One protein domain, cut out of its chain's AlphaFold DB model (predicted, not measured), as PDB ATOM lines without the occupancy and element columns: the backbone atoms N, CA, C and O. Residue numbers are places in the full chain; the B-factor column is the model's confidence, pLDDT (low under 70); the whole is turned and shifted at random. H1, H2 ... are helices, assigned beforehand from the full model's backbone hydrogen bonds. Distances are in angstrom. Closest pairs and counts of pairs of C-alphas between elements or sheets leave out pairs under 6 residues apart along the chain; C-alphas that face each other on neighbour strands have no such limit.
ATOM      1  N   SER A  17     219.559 247.148 229.508       92.25
ATOM      2  CA  SER A  17     220.037 246.375 230.659       92.25
ATOM      3  C   SER A  17     221.190 245.437 230.291       92.25
ATOM      4  O   SER A  17     222.173 245.390 231.030       92.25
ATOM      5  N   ILE A  18     221.136 244.765 229.133       91.00
ATOM      6  CA  ILE A  18     222.238 243.934 228.622       91.00
ATOM      7  C   ILE A  18     223.469 244.804 228.355       91.00
ATOM      8  O   ILE A  18     224.540 244.525 228.890       91.00
ATOM      9  N   LYS A  19     223.317 245.905 227.609       88.50
ATOM     10  CA  LYS A  19     224.415 246.846 227.332       88.50
ATOM     11  C   LYS A  19     225.044 247.395 228.610       88.50
ATOM     12  O   LYS A  19     226.256 247.537 228.679       88.50
ATOM     13  N   LYS A  20     224.231 247.686 229.630       91.75
ATOM     14  CA  LYS A  20     224.704 248.171 230.930       91.75
ATOM     15  C   LYS A  20     225.444 247.087 231.710       91.75
ATOM     16  O   LYS A  20     226.485 247.375 232.286       91.75
ATOM     17  N   ARG A  21     224.910 245.865 231.743       92.69
ATOM     18  CA  ARG A  21     225.491 244.739 232.487       92.69
ATOM     19  C   ARG A  21     226.828 244.294 231.904       92.69
ATOM     20  O   ARG A  21     227.750 244.037 232.660       92.69
ATOM     21  N   PHE A  22     226.910 244.211 230.580       89.19
ATOM     22  CA  PHE A  22     228.084 243.720 229.861       89.19
ATOM     23  C   PHE A  22     228.964 244.853 229.330       89.19
ATOM     24  O   PHE A  22     229.802 244.613 228.472       89.19
ATOM     25  N   LYS A  23     228.789 246.089 229.814       87.56
ATOM     26  CA  LYS A  23     229.473 247.276 229.280       87.56
ATOM     27  C   LYS A  23     230.987 247.076 229.163       87.56
ATOM     28  O   LYS A  23     231.553 247.378 228.119       87.56
ATOM     29  N   ASP A  24     231.599 246.520 230.203       87.06
ATOM     30  CA  ASP A  24     233.050 246.319 230.278       87.06
ATOM     31  C   ASP A  24     233.524 245.099 229.464       87.06
ATOM     32  O   ASP A  24     234.694 244.990 229.115       87.06
ATOM     33  N   GLN A  25     232.611 244.181 229.138       86.38
ATOM     34  CA  GLN A  25     232.896 242.949 228.398       86.38
ATOM     35  C   GLN A  25     232.645 243.105 226.892       86.38
ATOM     36  O   GLN A  25     233.329 242.481 226.091       86.38
ATOM     37  N   LEU A  26     231.701 243.963 226.491       82.88
ATOM     38  CA  LEU A  26     231.318 244.171 225.089       82.88
ATOM     39  C   LEU A  26     232.462 244.698 224.215       82.88
ATOM     40  O   LEU A  26     232.460 244.433 223.017       82.88
ATOM     41  N   TRP A  27     233.407 245.442 224.797       88.56
ATOM     42  CA  TRP A  27     234.584 245.971 224.095       88.56
ATOM     43  C   TRP A  27     235.905 245.505 224.718       88.56
ATOM     44  O   TRP A  27     236.914 246.202 224.673       88.56
ATOM     45  N   ASN A  28     235.900 244.328 225.343       90.38
ATOM     46  CA  ASN A  28     237.125 243.699 225.816       90.38
ATOM     47  C   ASN A  28     237.902 243.112 224.624       90.38
ATOM     48  O   ASN A  28     237.320 242.384 223.820       90.38
ATOM     49  N   ARG A  29     239.212 243.388 224.542       89.75
ATOM     50  CA  ARG A  29     240.095 242.938 223.451       89.75
ATOM     51  C   ARG A  29     239.962 241.439 223.157       89.75
ATOM     52  O   ARG A  29     239.775 241.068 222.003       89.75
ATOM     53  N   GLU A  30     240.018 240.587 224.178       88.62
ATOM     54  CA  GLU A  30     239.991 239.126 224.009       88.62
ATOM     55  C   GLU A  30     238.642 238.644 223.467       88.62
ATOM     56  O   GLU A  30     238.585 237.830 222.547       88.62
ATOM     57  N   LEU A  31     237.545 239.196 223.994       88.50
ATOM     58  CA  LEU A  31     236.190 238.826 223.584       88.50
ATOM     59  C   LEU A  31     235.864 239.320 222.172       88.50
ATOM     60  O   LEU A  31     235.195 238.615 221.415       88.50
ATOM     61  N   VAL A  32     236.357 240.503 221.799       89.81
ATOM     62  CA  VAL A  32     236.211 241.044 220.442       89.81
ATOM     63  C   VAL A  32     236.991 240.193 219.443       89.81
ATOM     64  O   VAL A  32     236.428 239.806 218.421       89.81
ATOM     65  N   VAL A  33     238.243 239.833 219.750       89.81
ATOM     66  CA  VAL A  33     239.039 238.920 218.914       89.81
ATOM     67  C   VAL A  33     238.324 237.577 218.755       89.81
ATOM     68  O   VAL A  33     238.121 237.131 217.627       89.81
ATOM     69  N   ALA A  34     237.854 236.970 219.850       88.44
ATOM     70  CA  ALA A  34     237.127 235.701 219.810       88.44
ATOM     71  C   ALA A  34     235.873 235.770 218.919       88.44
ATOM     72  O   ALA A  34     235.676 234.901 218.065       88.44
ATOM     73  N   ALA A  35     235.069 236.830 219.063       88.62
ATOM     74  CA  ALA A  35     233.857 237.044 218.276       88.62
ATOM     75  C   ALA A  35     234.145 237.239 216.779       88.62
ATOM     76  O   ALA A  35     233.429 236.695 215.937       88.62
ATOM     77  N   CYS A  36     235.205 237.974 216.433       89.00
ATOM     78  CA  CYS A  36     235.580 238.223 215.042       89.00
ATOM     79  C   CYS A  36     236.138 236.985 214.323       89.00
ATOM     80  O   CYS A  36     236.102 236.926 213.095       89.00
ATOM     81  N   LEU A  37     236.622 235.984 215.059       87.75
ATOM     82  CA  LEU A  37     237.086 234.717 214.486       87.75
ATOM     83  C   LEU A  37     235.934 233.767 214.136       87.75
ATOM     84  O   LEU A  37     236.156 232.755 213.474       87.75
ATOM     85  N   VAL A  38     234.699 234.074 214.550       86.62
ATOM     86  CA  VAL A  38     233.525 233.277 214.186       86.62
ATOM     87  C   VAL A  38     233.140 233.577 212.729       86.62
ATOM     88  O   VAL A  38     232.729 234.707 212.437       86.62
ATOM     89  N   PRO A  39     233.177 232.584 211.815       82.62
ATOM     90  CA  PRO A  39     232.971 232.808 210.380       82.62
ATOM     91  C   PRO A  39     231.650 233.500 210.014       82.62
ATOM     92  O   PRO A  39     231.592 234.261 209.051       82.62
ATOM     93  N   MET A  40     230.592 233.266 210.800       79.69
ATOM     94  CA  MET A  40     229.266 233.848 210.556       79.69
ATOM     95  C   MET A  40     229.178 235.351 210.848       79.69
ATOM     96  O   MET A  40     228.324 236.016 210.273       79.69
ATOM     97  N   PHE A  41     230.004 235.876 211.759       77.69
ATOM     98  CA  PHE A  41     229.853 237.243 212.270       77.69
ATOM     99  C   PHE A  41     231.003 238.160 211.872       77.69
ATOM    100  O   PHE A  41     230.749 239.323 211.560       77.69
ATOM    101  N   ARG A  42     232.246 237.656 211.875       85.44
ATOM    102  CA  ARG A  42     233.466 238.386 211.481       85.44
ATOM    103  C   ARG A  42     233.460 239.836 211.979       85.44
ATOM    104  O   ARG A  42     233.324 240.060 213.176       85.44
ATOM    105  N   LEU A  43     233.561 240.816 211.081       85.06
ATOM    106  CA  LEU A  43     233.467 242.245 211.407       85.06
ATOM    107  C   LEU A  43     232.057 242.818 211.169       85.06
ATOM    108  O   LEU A  43     231.809 243.987 211.462       85.06
ATOM    109  N   ASP A  44     231.118 242.020 210.653       83.38
ATOM    110  CA  ASP A  44     229.790 242.487 210.238       83.38
ATOM    111  C   ASP A  44     228.923 242.933 211.422       83.38
ATOM    112  O   ASP A  44     228.123 243.860 211.291       83.38
ATOM    113  N   TRP A  45     229.123 242.349 212.606       83.44
ATOM    114  CA  TRP A  45     228.390 242.729 213.819       83.44
ATOM    115  C   TRP A  45     228.784 244.111 214.381       83.44
ATOM    116  O   TRP A  45     228.021 244.690 215.155       83.44
ATOM    117  N   ILE A  46     229.934 244.663 213.973       82.62
ATOM    118  CA  ILE A  46     230.454 245.970 214.423       82.62
ATOM    119  C   ILE A  46     229.966 247.111 213.510       82.62
ATOM    120  O   ILE A  46     229.795 248.246 213.955       82.62
ATOM    121  N   ARG A  47     229.647 246.807 212.244       71.50
ATOM    122  CA  ARG A  47     229.254 247.775 211.195       71.50
ATOM    123  C   ARG A  47     227.904 248.480 211.426       71.50
ATOM    124  O   ARG A  47     227.482 249.289 210.607       71.50
ATOM    125  N   GLY A  48     227.200 248.190 212.522       64.06
ATOM    126  CA  GLY A  48     225.830 248.655 212.776       64.06
ATOM    127  C   GLY A  48     225.660 250.139 213.138       64.06
ATOM    128  O   GLY A  48     224.524 250.599 213.238       64.06
ATOM    129  N   THR A  49     226.738 250.900 213.346       55.44
ATOM    130  CA  THR A  49     226.678 252.325 213.731       55.44
ATOM    131  C   THR A  49     227.600 253.150 212.838       55.44
ATOM    132  O   THR A  49     228.808 252.990 212.918       55.44
ATOM    133  N   VAL A  50     227.044 254.023 211.996       55.69
ATOM    134  CA  VAL A  50     227.723 254.627 210.826       55.69
ATOM    135  C   VAL A  50     228.981 255.455 211.152       55.69
ATOM    136  O   VAL A  50     229.833 255.588 210.290       55.69
ATOM    137  N   GLU A  51     229.147 255.972 212.376       56.69
ATOM    138  CA  GLU A  51     230.331 256.779 212.749       56.69
ATOM    139  C   GLU A  51     231.211 256.115 213.821       56.69
ATOM    140  O   GLU A  51     232.435 256.140 213.737       56.69
ATOM    141  N   GLU A  52     230.614 255.457 214.820       59.78
ATOM    142  CA  GLU A  52     231.377 254.686 215.816       59.78
ATOM    143  C   GLU A  52     231.869 253.334 215.282       59.78
ATOM    144  O   GLU A  52     232.822 252.773 215.818       59.78
ATOM    145  N   GLY A  53     231.204 252.789 214.263       61.78
ATOM    146  CA  GLY A  53     231.475 251.463 213.715       61.78
ATOM    147  C   GLY A  53     232.798 251.407 212.967       61.78
ATOM    148  O   GLY A  53     233.518 250.429 213.116       61.78
ATOM    149  N   ASP A  54     233.170 252.461 212.240       69.06
ATOM    150  CA  ASP A  54     234.385 252.460 211.417       69.06
ATOM    151  C   ASP A  54     235.663 252.461 212.269       69.06
ATOM    152  O   ASP A  54     236.567 251.657 212.032       69.06
ATOM    153  N   ASN A  55     235.703 253.276 213.331       82.25
ATOM    154  CA  ASN A  55     236.816 253.273 214.289       82.25
ATOM    155  C   ASN A  55     236.928 251.921 215.006       82.25
ATOM    156  O   ASN A  55     238.012 251.358 215.134       82.25
ATOM    157  N   LYS A  56     235.787 251.363 215.415       82.81
ATOM    158  CA  LYS A  56     235.702 250.072 216.099       82.81
ATOM    159  C   LYS A  56     236.102 248.895 215.204       82.81
ATOM    160  O   LYS A  56     236.739 247.956 215.672       82.81
ATOM    161  N   VAL A  57     235.761 248.940 213.916       85.75
ATOM    162  CA  VAL A  57     236.193 247.949 212.918       85.75
ATOM    163  C   VAL A  57     237.704 248.031 212.707       85.75
ATOM    164  O   VAL A  57     238.355 246.991 212.620       85.75
ATOM    165  N   TYR A  58     238.268 249.241 212.653       86.19
ATOM    166  CA  TYR A  58     239.712 249.429 212.544       86.19
ATOM    167  C   TYR A  58     240.453 248.872 213.769       86.19
ATOM    168  O   TYR A  58     241.387 248.089 213.603       86.19
ATOM    169  N   GLU A  59     239.995 249.199 214.983       88.88
ATOM    170  CA  GLU A  59     240.540 248.651 216.234       88.88
ATOM    171  C   GLU A  59     240.472 247.119 216.264       88.88
ATOM    172  O   GLU A  59     241.480 246.456 216.501       88.88
ATOM    173  N   ALA A  60     239.307 246.542 215.955       88.62
ATOM    174  CA  ALA A  60     239.126 245.093 215.945       88.62
ATOM    175  C   ALA A  60     240.033 244.399 214.917       88.62
ATOM    176  O   ALA A  60     240.589 243.337 215.200       88.62
ATOM    177  N   ARG A  61     240.223 245.002 213.735       88.94
ATOM    178  CA  ARG A  61     241.149 244.482 212.721       88.94
ATOM    179  C   ARG A  61     242.597 244.549 213.205       88.94
ATOM    180  O   ARG A  61     243.318 243.569 213.045       88.94
ATOM    181  N   ALA A  62     243.010 245.657 213.819       89.69
ATOM    182  CA  ALA A  62     244.350 245.793 214.384       89.69
ATOM    183  C   ALA A  62     244.622 244.721 215.454       89.69
ATOM    184  O   ALA A  62     245.647 244.046 215.386       89.69
ATOM    185  N   TRP A  63     243.672 244.483 216.365       92.25
ATOM    186  CA  TRP A  63     243.799 243.440 217.388       92.25
ATOM    187  C   TRP A  63     243.890 242.025 216.810       92.25
ATOM    188  O   TRP A  63     244.593 241.193 217.378       92.25
ATOM    189  N   LEU A  64     243.211 241.738 215.696       89.00
ATOM    190  CA  LEU A  64     243.324 240.445 215.011       89.00
ATOM    191  C   LEU A  64     244.707 240.246 214.384       89.00
ATOM    192  O   LEU A  64     245.280 239.169 214.521       89.00
ATOM    193  N   HIS A  65     245.249 241.270 213.717       88.56
ATOM    194  CA  HIS A  65     246.599 241.188 213.153       88.56
ATOM    195  C   HIS A  65     247.657 241.031 214.249       88.56
ATOM    196  O   HIS A  65     248.554 240.207 214.093       88.56
ATOM    197  N   GLU A  66     247.522 241.758 215.362       89.88
ATOM    198  CA  GLU A  66     248.394 241.614 216.534       89.88
ATOM    199  C   GLU A  66     248.305 240.192 217.113       89.88
ATOM    200  O   GLU A  66     249.319 239.520 217.254       89.88
ATOM    201  N   ALA A  67     247.093 239.669 217.332       88.38
ATOM    202  CA  ALA A  67     246.896 238.337 217.906       88.38
ATOM    203  C   ALA A  67     247.449 237.194 217.033       88.38
ATOM    204  O   ALA A  67     247.900 236.176 217.561       88.38
ATOM    205  N   ILE A  68     247.400 237.334 215.705       87.25
ATOM    206  CA  ILE A  68     247.997 236.353 214.791       87.25
ATOM    207  C   ILE A  68     249.520 236.497 214.749       87.25
ATOM    208  O   ILE A  68     250.201 235.476 214.692       87.25
ATOM    209  N   ALA A  69     250.058 237.720 214.789       86.69
ATOM    210  CA  ALA A  69     251.502 237.945 214.847       86.69
ATOM    211  C   ALA A  69     252.105 237.336 216.123       86.69
ATOM    212  O   ALA A  69     253.028 236.530 216.028       86.69
ATOM    213  N   ASP A  70     251.491 237.595 217.282       85.94
ATOM    214  CA  ASP A  70     251.883 237.005 218.568       85.94
ATOM    215  C   ASP A  70     251.863 235.464 218.518       85.94
ATOM    216  O   ASP A  70     252.704 234.783 219.109       85.94
ATOM    217  N   LEU A  71     250.889 234.881 217.807       83.38
ATOM    218  CA  LEU A  71     250.811 233.432 217.617       83.38
ATOM    219  C   LEU A  71     251.863 232.896 216.653       83.38
ATOM    220  O   LEU A  71     252.370 231.800 216.886       83.38
ATOM    221  N   ALA A  72     252.168 233.616 215.577       81.44
ATOM    222  CA  ALA A  72     253.205 233.228 214.631       81.44
ATOM    223  C   ALA A  72     254.571 233.189 215.329       81.44
ATOM    224  O   ALA A  72     255.231 232.153 215.286       81.44
ATOM    225  N   GLU A  73     254.913 234.233 216.090       82.06
ATOM    226  CA  GLU A  73     256.133 234.282 216.904       82.06
ATOM    227  C   GLU A  73     256.177 233.143 217.934       82.06
ATOM    228  O   GLU A  73     257.181 232.443 218.052       82.06
ATOM    229  N   ALA A  74     255.070 232.874 218.636       77.31
ATOM    230  CA  ALA A  74     255.000 231.763 219.587       77.31
ATOM    231  C   ALA A  74     255.150 230.384 218.916       77.31
ATOM    232  O   ALA A  74     255.713 229.462 219.512       77.31
ATOM    233  N   THR A  75     254.656 230.231 217.684       68.62
ATOM    234  CA  THR A  75     254.741 228.991 216.894       68.62
ATOM    235  C   THR A  75     256.152 228.764 216.349       68.62
ATOM    236  O   THR A  75     256.590 227.618 216.242       68.62
ATOM    237  N   GLU A  76     256.863 229.840 216.012       66.94
ATOM    238  CA  GLU A  76     258.267 229.808 215.594       66.94
ATOM    239  C   GLU A  76     259.187 229.535 216.792       66.94
ATOM    240  O   GLU A  76     260.003 228.619 216.732       66.94
ATOM    241  N   ALA A  77     258.957 230.191 217.933       59.69
ATOM    242  CA  ALA A  77     259.710 229.964 219.171       59.69
ATOM    243  C   ALA A  77     259.531 228.543 219.749       59.69
ATOM    244  O   ALA A  77     260.457 227.976 220.322       59.69
ATOM    245  N   THR A  78     258.352 227.930 219.583       53.09
ATOM    246  CA  THR A  78     258.148 226.505 219.920       53.09
ATOM    247  C   THR A  78     258.699 225.556 218.855       53.09
ATOM    248  O   THR A  78     258.993 224.407 219.168       53.09
ATOM    249  N   GLY A  79     258.893 226.024 217.618       47.88
ATOM    250  CA  GLY A  79     259.593 225.281 216.568       47.88
ATOM    251  C   GLY A  79     261.087 225.103 216.848       47.88
ATOM    252  O   GLY A  79     261.630 224.057 216.513       47.88
ATOM    253  N   GLU A  80     261.727 226.066 217.516       38.62
ATOM    254  CA  GLU A  80     263.149 225.987 217.889       38.62
ATOM    255  C   GLU A  80     263.409 225.096 219.119       38.62
ATOM    256  O   GLU A  80     264.492 224.534 219.257       38.62
ATOM    257  N   LEU A  81     262.413 224.891 219.988       40.28
ATOM    258  CA  LEU A  81     262.527 224.001 221.157       40.28
ATOM    259  C   LEU A  81     262.179 222.532 220.861       40.28
ATOM    260  O   LEU A  81     262.479 221.662 221.676       40.28
ATOM    261  N   PRO A 113     249.838 220.869 209.006       51.91
ATOM    262  CA  PRO A 113     249.825 221.261 207.604       51.91
ATOM    263  C   PRO A 113     250.767 222.454 207.451       51.91
ATOM    264  O   PRO A 113     250.753 223.373 208.275       51.91
ATOM    265  N   GLN A 114     251.629 222.415 206.438       52.81
ATOM    266  CA  GLN A 114     252.479 223.558 206.141       52.81
ATOM    267  C   GLN A 114     251.571 224.734 205.760       52.81
ATOM    268  O   GLN A 114     250.675 224.544 204.932       52.81
ATOM    269  N   PRO A 115     251.748 225.917 206.370       54.62
ATOM    270  CA  PRO A 115     250.945 227.077 206.024       54.62
ATOM    271  C   PRO A 115     251.184 227.404 204.551       54.62
ATOM    272  O   PRO A 115     252.319 227.584 204.113       54.62
ATOM    273  N   MET A 116     250.108 227.427 203.768       52.59
ATOM    274  CA  MET A 116     250.198 227.682 202.330       52.59
ATOM    275  C   MET A 116     250.391 229.179 202.034       52.59
ATOM    276  O   MET A 116     250.774 229.527 200.923       52.59
ATOM    277  N   ASN A 117     250.112 230.056 203.010       63.41
ATOM    278  CA  ASN A 117     250.219 231.515 202.912       63.41
ATOM    279  C   ASN A 117     250.751 232.112 204.231       63.41
ATOM    280  O   ASN A 117     250.789 231.437 205.260       63.41
ATOM    281  N   GLY A 118     251.157 233.383 204.203       75.12
ATOM    282  CA  GLY A 118     251.591 234.098 205.407       75.12
ATOM    283  C   GLY A 118     250.434 234.397 206.380       75.12
ATOM    284  O   GLY A 118     249.285 234.515 205.947       75.12
ATOM    285  N   PRO A 119     250.718 234.591 207.684       77.81
ATOM    286  CA  PRO A 119     249.704 234.776 208.731       77.81
ATOM    287  C   PRO A 119     248.723 235.929 208.462       77.81
ATOM    288  O   PRO A 119     247.514 235.789 208.642       77.81
ATOM    289  N   ALA A 120     249.233 237.073 207.994       81.12
ATOM    290  CA  ALA A 120     248.406 238.238 207.679       81.12
ATOM    291  C   ALA A 120     247.536 238.024 206.427       81.12
ATOM    292  O   ALA A 120     246.400 238.487 206.377       81.12
ATOM    293  N   GLU A 121     248.046 237.282 205.441       82.31
ATOM    294  CA  GLU A 121     247.332 237.013 204.193       82.31
ATOM    295  C   GLU A 121     246.169 236.033 204.407       82.31
ATOM    296  O   GLU A 121     245.096 236.209 203.826       82.31
ATOM    297  N   GLU A 122     246.344 235.035 205.282       84.25
ATOM    298  CA  GLU A 122     245.258 234.138 205.699       84.25
ATOM    299  C   GLU A 122     244.101 234.918 206.339       84.25
ATOM    300  O   GLU A 122     242.936 234.693 206.001       84.25
ATOM    301  N   LEU A 123     244.420 235.865 207.228       85.62
ATOM    302  CA  LEU A 123     243.423 236.700 207.892       85.62
ATOM    303  C   LEU A 123     242.696 237.617 206.910       85.62
ATOM    304  O   LEU A 123     241.468 237.685 206.930       85.62
ATOM    305  N   ASP A 124     243.431 238.308 206.041       85.62
ATOM    306  CA  ASP A 124     242.827 239.212 205.063       85.62
ATOM    307  C   ASP A 124     241.892 238.461 204.109       85.62
ATOM    308  O   ASP A 124     240.799 238.942 203.799       85.62
ATOM    309  N   ARG A 125     242.267 237.240 203.711       85.44
ATOM    310  CA  ARG A 125     241.421 236.367 202.890       85.44
ATOM    311  C   ARG A 125     240.150 235.942 203.630       85.44
ATOM    312  O   ARG A 125     239.060 236.042 203.072       85.44
ATOM    313  N   PHE A 126     240.266 235.561 204.902       85.25
ATOM    314  CA  PHE A 126     239.121 235.217 205.753       85.25
ATOM    315  C   PHE A 126     238.141 236.389 205.944       85.25
ATOM    316  O   PHE A 126     236.917 236.217 205.929       85.25
ATOM    317  N   LEU A 127     238.664 237.606 206.105       83.56
ATOM    318  CA  LEU A 127     237.844 238.808 206.248       83.56
ATOM    319  C   LEU A 127     237.188 239.236 204.924       83.56
ATOM    320  O   LEU A 127     236.111 239.834 204.955       83.56
ATOM    321  N   ALA A 128     237.798 238.923 203.779       82.62
ATOM    322  CA  ALA A 128     237.276 239.258 202.456       82.62
ATOM    323  C   ALA A 128     236.205 238.274 201.944       82.62
ATOM    324  O   ALA A 128     235.249 238.697 201.290       82.62
ATOM    325  N   GLU A 129     236.333 236.973 202.223       78.50
ATOM    326  CA  GLU A 129     235.453 235.942 201.655       78.50
ATOM    327  C   GLU A 129     234.098 235.849 202.380       78.50
ATOM    328  O   GLU A 129     234.060 235.567 203.571       78.50
ATOM    329  N   PRO A 130     232.945 236.045 201.714       67.25
ATOM    330  CA  PRO A 130     231.638 236.074 202.381       67.25
ATOM    331  C   PRO A 130     231.138 234.702 202.863       67.25
ATOM    332  O   PRO A 130     230.259 234.648 203.722       67.25
ATOM    333  N   ILE A 131     231.664 233.608 202.306       65.12
ATOM    334  CA  ILE A 131     231.271 232.233 202.628       65.12
ATOM    335  C   ILE A 131     232.538 231.465 202.961       65.12
ATOM    336  O   ILE A 131     233.404 231.298 202.110       65.12
ATOM    337  N   VAL A 132     232.618 230.979 204.193       67.75
ATOM    338  CA  VAL A 132     233.750 230.182 204.652       67.75
ATOM    339  C   VAL A 132     233.388 228.704 204.516       67.75
ATOM    340  O   VAL A 132     232.542 228.196 205.252       67.75
ATOM    341  N   THR A 133     234.008 228.024 203.553       74.50
ATOM    342  CA  THR A 133     233.873 226.569 203.360       74.50
ATOM    343  C   THR A 133     234.730 225.820 204.385       74.50
ATOM    344  O   THR A 133     235.781 226.306 204.798       74.50
ATOM    345  N   GLU A 134     234.330 224.610 204.783       69.81
ATOM    346  CA  GLU A 134     235.103 223.776 205.720       69.81
ATOM    347  C   GLU A 134     236.549 223.541 205.242       69.81
ATOM    348  O   GLU A 134     237.491 223.594 206.032       69.81
ATOM    349  N   ASP A 135     236.737 223.367 203.933       72.56
ATOM    350  CA  ASP A 135     238.053 223.193 203.313       72.56
ATOM    351  C   ASP A 135     238.940 224.437 203.448       72.56
ATOM    352  O   ASP A 135     240.151 224.315 203.611       72.56
ATOM    353  N   PHE A 136     238.351 225.636 203.457       75.81
ATOM    354  CA  PHE A 136     239.090 226.875 203.698       75.81
ATOM    355  C   PHE A 136     239.663 226.893 205.118       75.81
ATOM    356  O   PHE A 136     240.855 227.117 205.305       75.81
ATOM    357  N   ILE A 137     238.839 226.563 206.119       72.75
ATOM    358  CA  ILE A 137     239.260 226.526 207.529       72.75
ATOM    359  C   ILE A 137     240.349 225.468 207.745       72.75
ATOM    360  O   ILE A 137     241.287 225.698 208.504       72.75
ATOM    361  N   LYS A 138     240.255 224.317 207.066       74.75
ATOM    362  CA  LYS A 138     241.279 223.260 207.134       74.75
ATOM    363  C   LYS A 138     242.641 223.720 206.613       74.75
ATOM    364  O   LYS A 138     243.658 223.258 207.124       74.75
ATOM    365  N   ASN A 139     242.654 224.627 205.639       74.56
ATOM    366  CA  ASN A 139     243.870 225.128 205.004       74.56
ATOM    367  C   ASN A 139     244.491 226.335 205.731       74.56
ATOM    368  O   ASN A 139     245.650 226.656 205.475       74.56
ATOM    369  N   CYS A 140     243.758 226.990 206.638       77.69
ATOM    370  CA  CYS A 140     244.241 228.126 207.429       77.69
ATOM    371  C   CYS A 140     244.754 227.664 208.798       77.69
ATOM    372  O   CYS A 140     243.985 227.532 209.755       77.69
ATOM    373  N   LYS A 141     246.064 227.430 208.904       81.25
ATOM    374  CA  LYS A 141     246.686 226.927 210.136       81.25
ATOM    375  C   LYS A 141     246.599 227.951 211.273       81.25
ATOM    376  O   LYS A 141     246.087 227.635 212.343       81.25
ATOM    377  N   TYR A 142     247.059 229.180 211.036       82.31
ATOM    378  CA  TYR A 142     247.176 230.194 212.090       82.31
ATOM    379  C   TYR A 142     245.811 230.651 212.598       82.31
ATOM    380  O   TYR A 142     245.604 230.822 213.799       82.31
ATOM    381  N   LEU A 143     244.850 230.790 211.682       84.69
ATOM    382  CA  LEU A 143     243.482 231.160 212.026       84.69
ATOM    383  C   LEU A 143     242.803 230.084 212.885       84.69
ATOM    384  O   LEU A 143     242.096 230.413 213.838       84.69
ATOM    385  N   LYS A 144     243.031 228.802 212.571       84.19
ATOM    386  CA  LYS A 144     242.487 227.676 213.336       84.19
ATOM    387  C   LYS A 144     243.057 227.640 214.753       84.19
ATOM    388  O   LYS A 144     242.288 227.523 215.706       84.19
ATOM    389  N   ASP A 145     244.370 227.783 214.893       84.38
ATOM    390  CA  ASP A 145     245.029 227.777 216.201       84.38
ATOM    391  C   ASP A 145     244.570 228.970 217.056       84.38
ATOM    392  O   ASP A 145     244.252 228.809 218.240       84.38
ATOM    393  N   LEU A 146     244.419 230.153 216.446       86.56
ATOM    394  CA  LEU A 146     243.877 231.331 217.121       86.56
ATOM    395  C   LEU A 146     242.408 231.154 217.528       86.56
ATOM    396  O   LEU A 146     242.024 231.547 218.636       86.56
ATOM    397  N   PHE A 147     241.589 230.548 216.664       87.12
ATOM    398  CA  PHE A 147     240.191 230.247 216.962       87.12
ATOM    399  C   PHE A 147     240.075 229.308 218.164       87.12
ATOM    400  O   PHE A 147     239.308 229.602 219.079       87.12
ATOM    401  N   ILE A 148     240.857 228.227 218.194       84.50
ATOM    402  CA  ILE A 148     240.896 227.276 219.312       84.50
ATOM    403  C   ILE A 148     241.317 228.010 220.590       84.50
ATOM    404  O   ILE A 148     240.578 228.030 221.570       84.50
ATOM    405  N   ARG A 149     242.447 228.722 220.571       85.12
ATOM    406  CA  ARG A 149     242.948 229.436 221.756       85.12
ATOM    407  C   ARG A 149     241.942 230.440 222.328       85.12
ATOM    408  O   ARG A 149     241.824 230.543 223.546       85.12
ATOM    409  N   SER A 150     241.226 231.159 221.465       83.88
ATOM    410  CA  SER A 150     240.331 232.248 221.879       83.88
ATOM    411  C   SER A 150     238.910 231.780 222.211       83.88
ATOM    412  O   SER A 150     238.268 232.359 223.081       83.88
ATOM    413  N   ASN A 151     238.394 230.751 221.527       83.31
ATOM    414  CA  ASN A 151     237.000 230.306 221.670       83.31
ATOM    415  C   ASN A 151     236.845 228.988 222.436       83.31
ATOM    416  O   ASN A 151     235.758 228.707 222.940       83.31
ATOM    417  N   THR A 152     237.893 228.170 222.556       73.38
ATOM    418  CA  THR A 152     237.833 226.905 223.294       73.38
ATOM    419  C   THR A 152     238.528 227.024 224.643       73.38
ATOM    420  O   THR A 152     239.447 226.272 224.964       73.38
ATOM    421  N   CYS A 153     238.049 227.930 225.495       63.44
ATOM    422  CA  CYS A 153     238.173 227.702 226.930       63.44
ATOM    423  C   CYS A 153     237.231 226.538 227.252       63.44
ATOM    424  O   CYS A 153     236.032 226.753 227.424       63.44
ATOM    425  N   LEU A 154     237.730 225.296 227.242       57.88
ATOM    426  CA  LEU A 154     236.923 224.134 227.613       57.88
ATOM    427  C   LEU A 154     236.237 224.439 228.955       57.88
ATOM    428  O   LEU A 154     236.943 224.683 229.940       57.88
TER     429      LEU A 154
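Overview. This is residues 17 to 81 and 113 to 154 of the 197 residues of the protein "uncharacterized protein LOC117639925" of Thrips palmi (UniProt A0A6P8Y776). One long helix, H4, runs nearly the length of the domain like a beam, and three shorter helices, H3, H5 and H7, pack on its residues 60 to 72, mostly crossed against one another. H6 sits at a corner with H7, the small helices H1 and H2 trail away from H3 with residues 19 to 25 sticking out, and at the far end of H4 residues 76 to 81 stick out. The printed part has 107 residues, with seven named helices in the order H1 to H7 and no named strand; its class is all helix. It is compact, with a radius of gyration of the C-alphas of 14.8 A, but elongated in outline, spanning 47 by 29 by 25 A.

Along the chain. Find C-alpha 52 at (231.377, 254.686, 215.816); from there H4, residues 52 to 81, runs 44.1 A to C-alpha 81 at (262.527, 224.001, 221.157). Before it look for H1, residues 17 to 21, then H2, residues 23 to 26, and H3, residues 29 to 36, which is 10.6 A long. After the cut come H5, residues 119 to 128, 14.6 A long, and H6, residues 134 to 139. H7, residues 141 to 151, runs 15.4 A to C-alpha 151 at (237.000, 230.306, 221.670).

Arrangement. Start at H4. Its residues 60 to 67 alone touch H3, about perpendicular at 82 degrees, with the closest C-alphas, those of Val 33 and Leu 64, 6.0 A apart. Its residues 65 to 72 alone touch H5, opposite ways at a shallow tilt of 34 degrees, only just short of steep; the closest C-alphas are those of His 65 and Ala 120, 6.5 A apart. Its residues 67 to 72 alone touch H7, where the C-alphas of Ile 68 and Tyr 142 are closest at 6.8 A. H7 is the hub, touching four helices. It touches H3 at a steep tilt of 63 degrees, opposite ways, with the C-alphas of Ala 34 and Ser 150 closest at 5.1 A. H6 and H7 only just touch, with 3 pairs of C-alphas within 8 A, and only at the corner. H1 and H2 are each apart from H4. Every O i to N i+4 pair is within hydrogen-bond range in H1, H3, H5, H6 and H7, and 25 of 26 are in H4; H2 is too short for such a pair.

Size, cuts and confidence. The C-alphas farthest apart, those of Ser 17 and Glu 80, are 49.4 A apart. Residues 82 to 112 are not printed, and C-alphas 81 and 113 stand 18.8 A apart across this cut. The link from H3 to H4, residues 37 to 51, is long. The mean pLDDT of the printed part is 78.4; look for values under 70 at, among others, residues 48 to 54, 75 to 81 and 113 to 117.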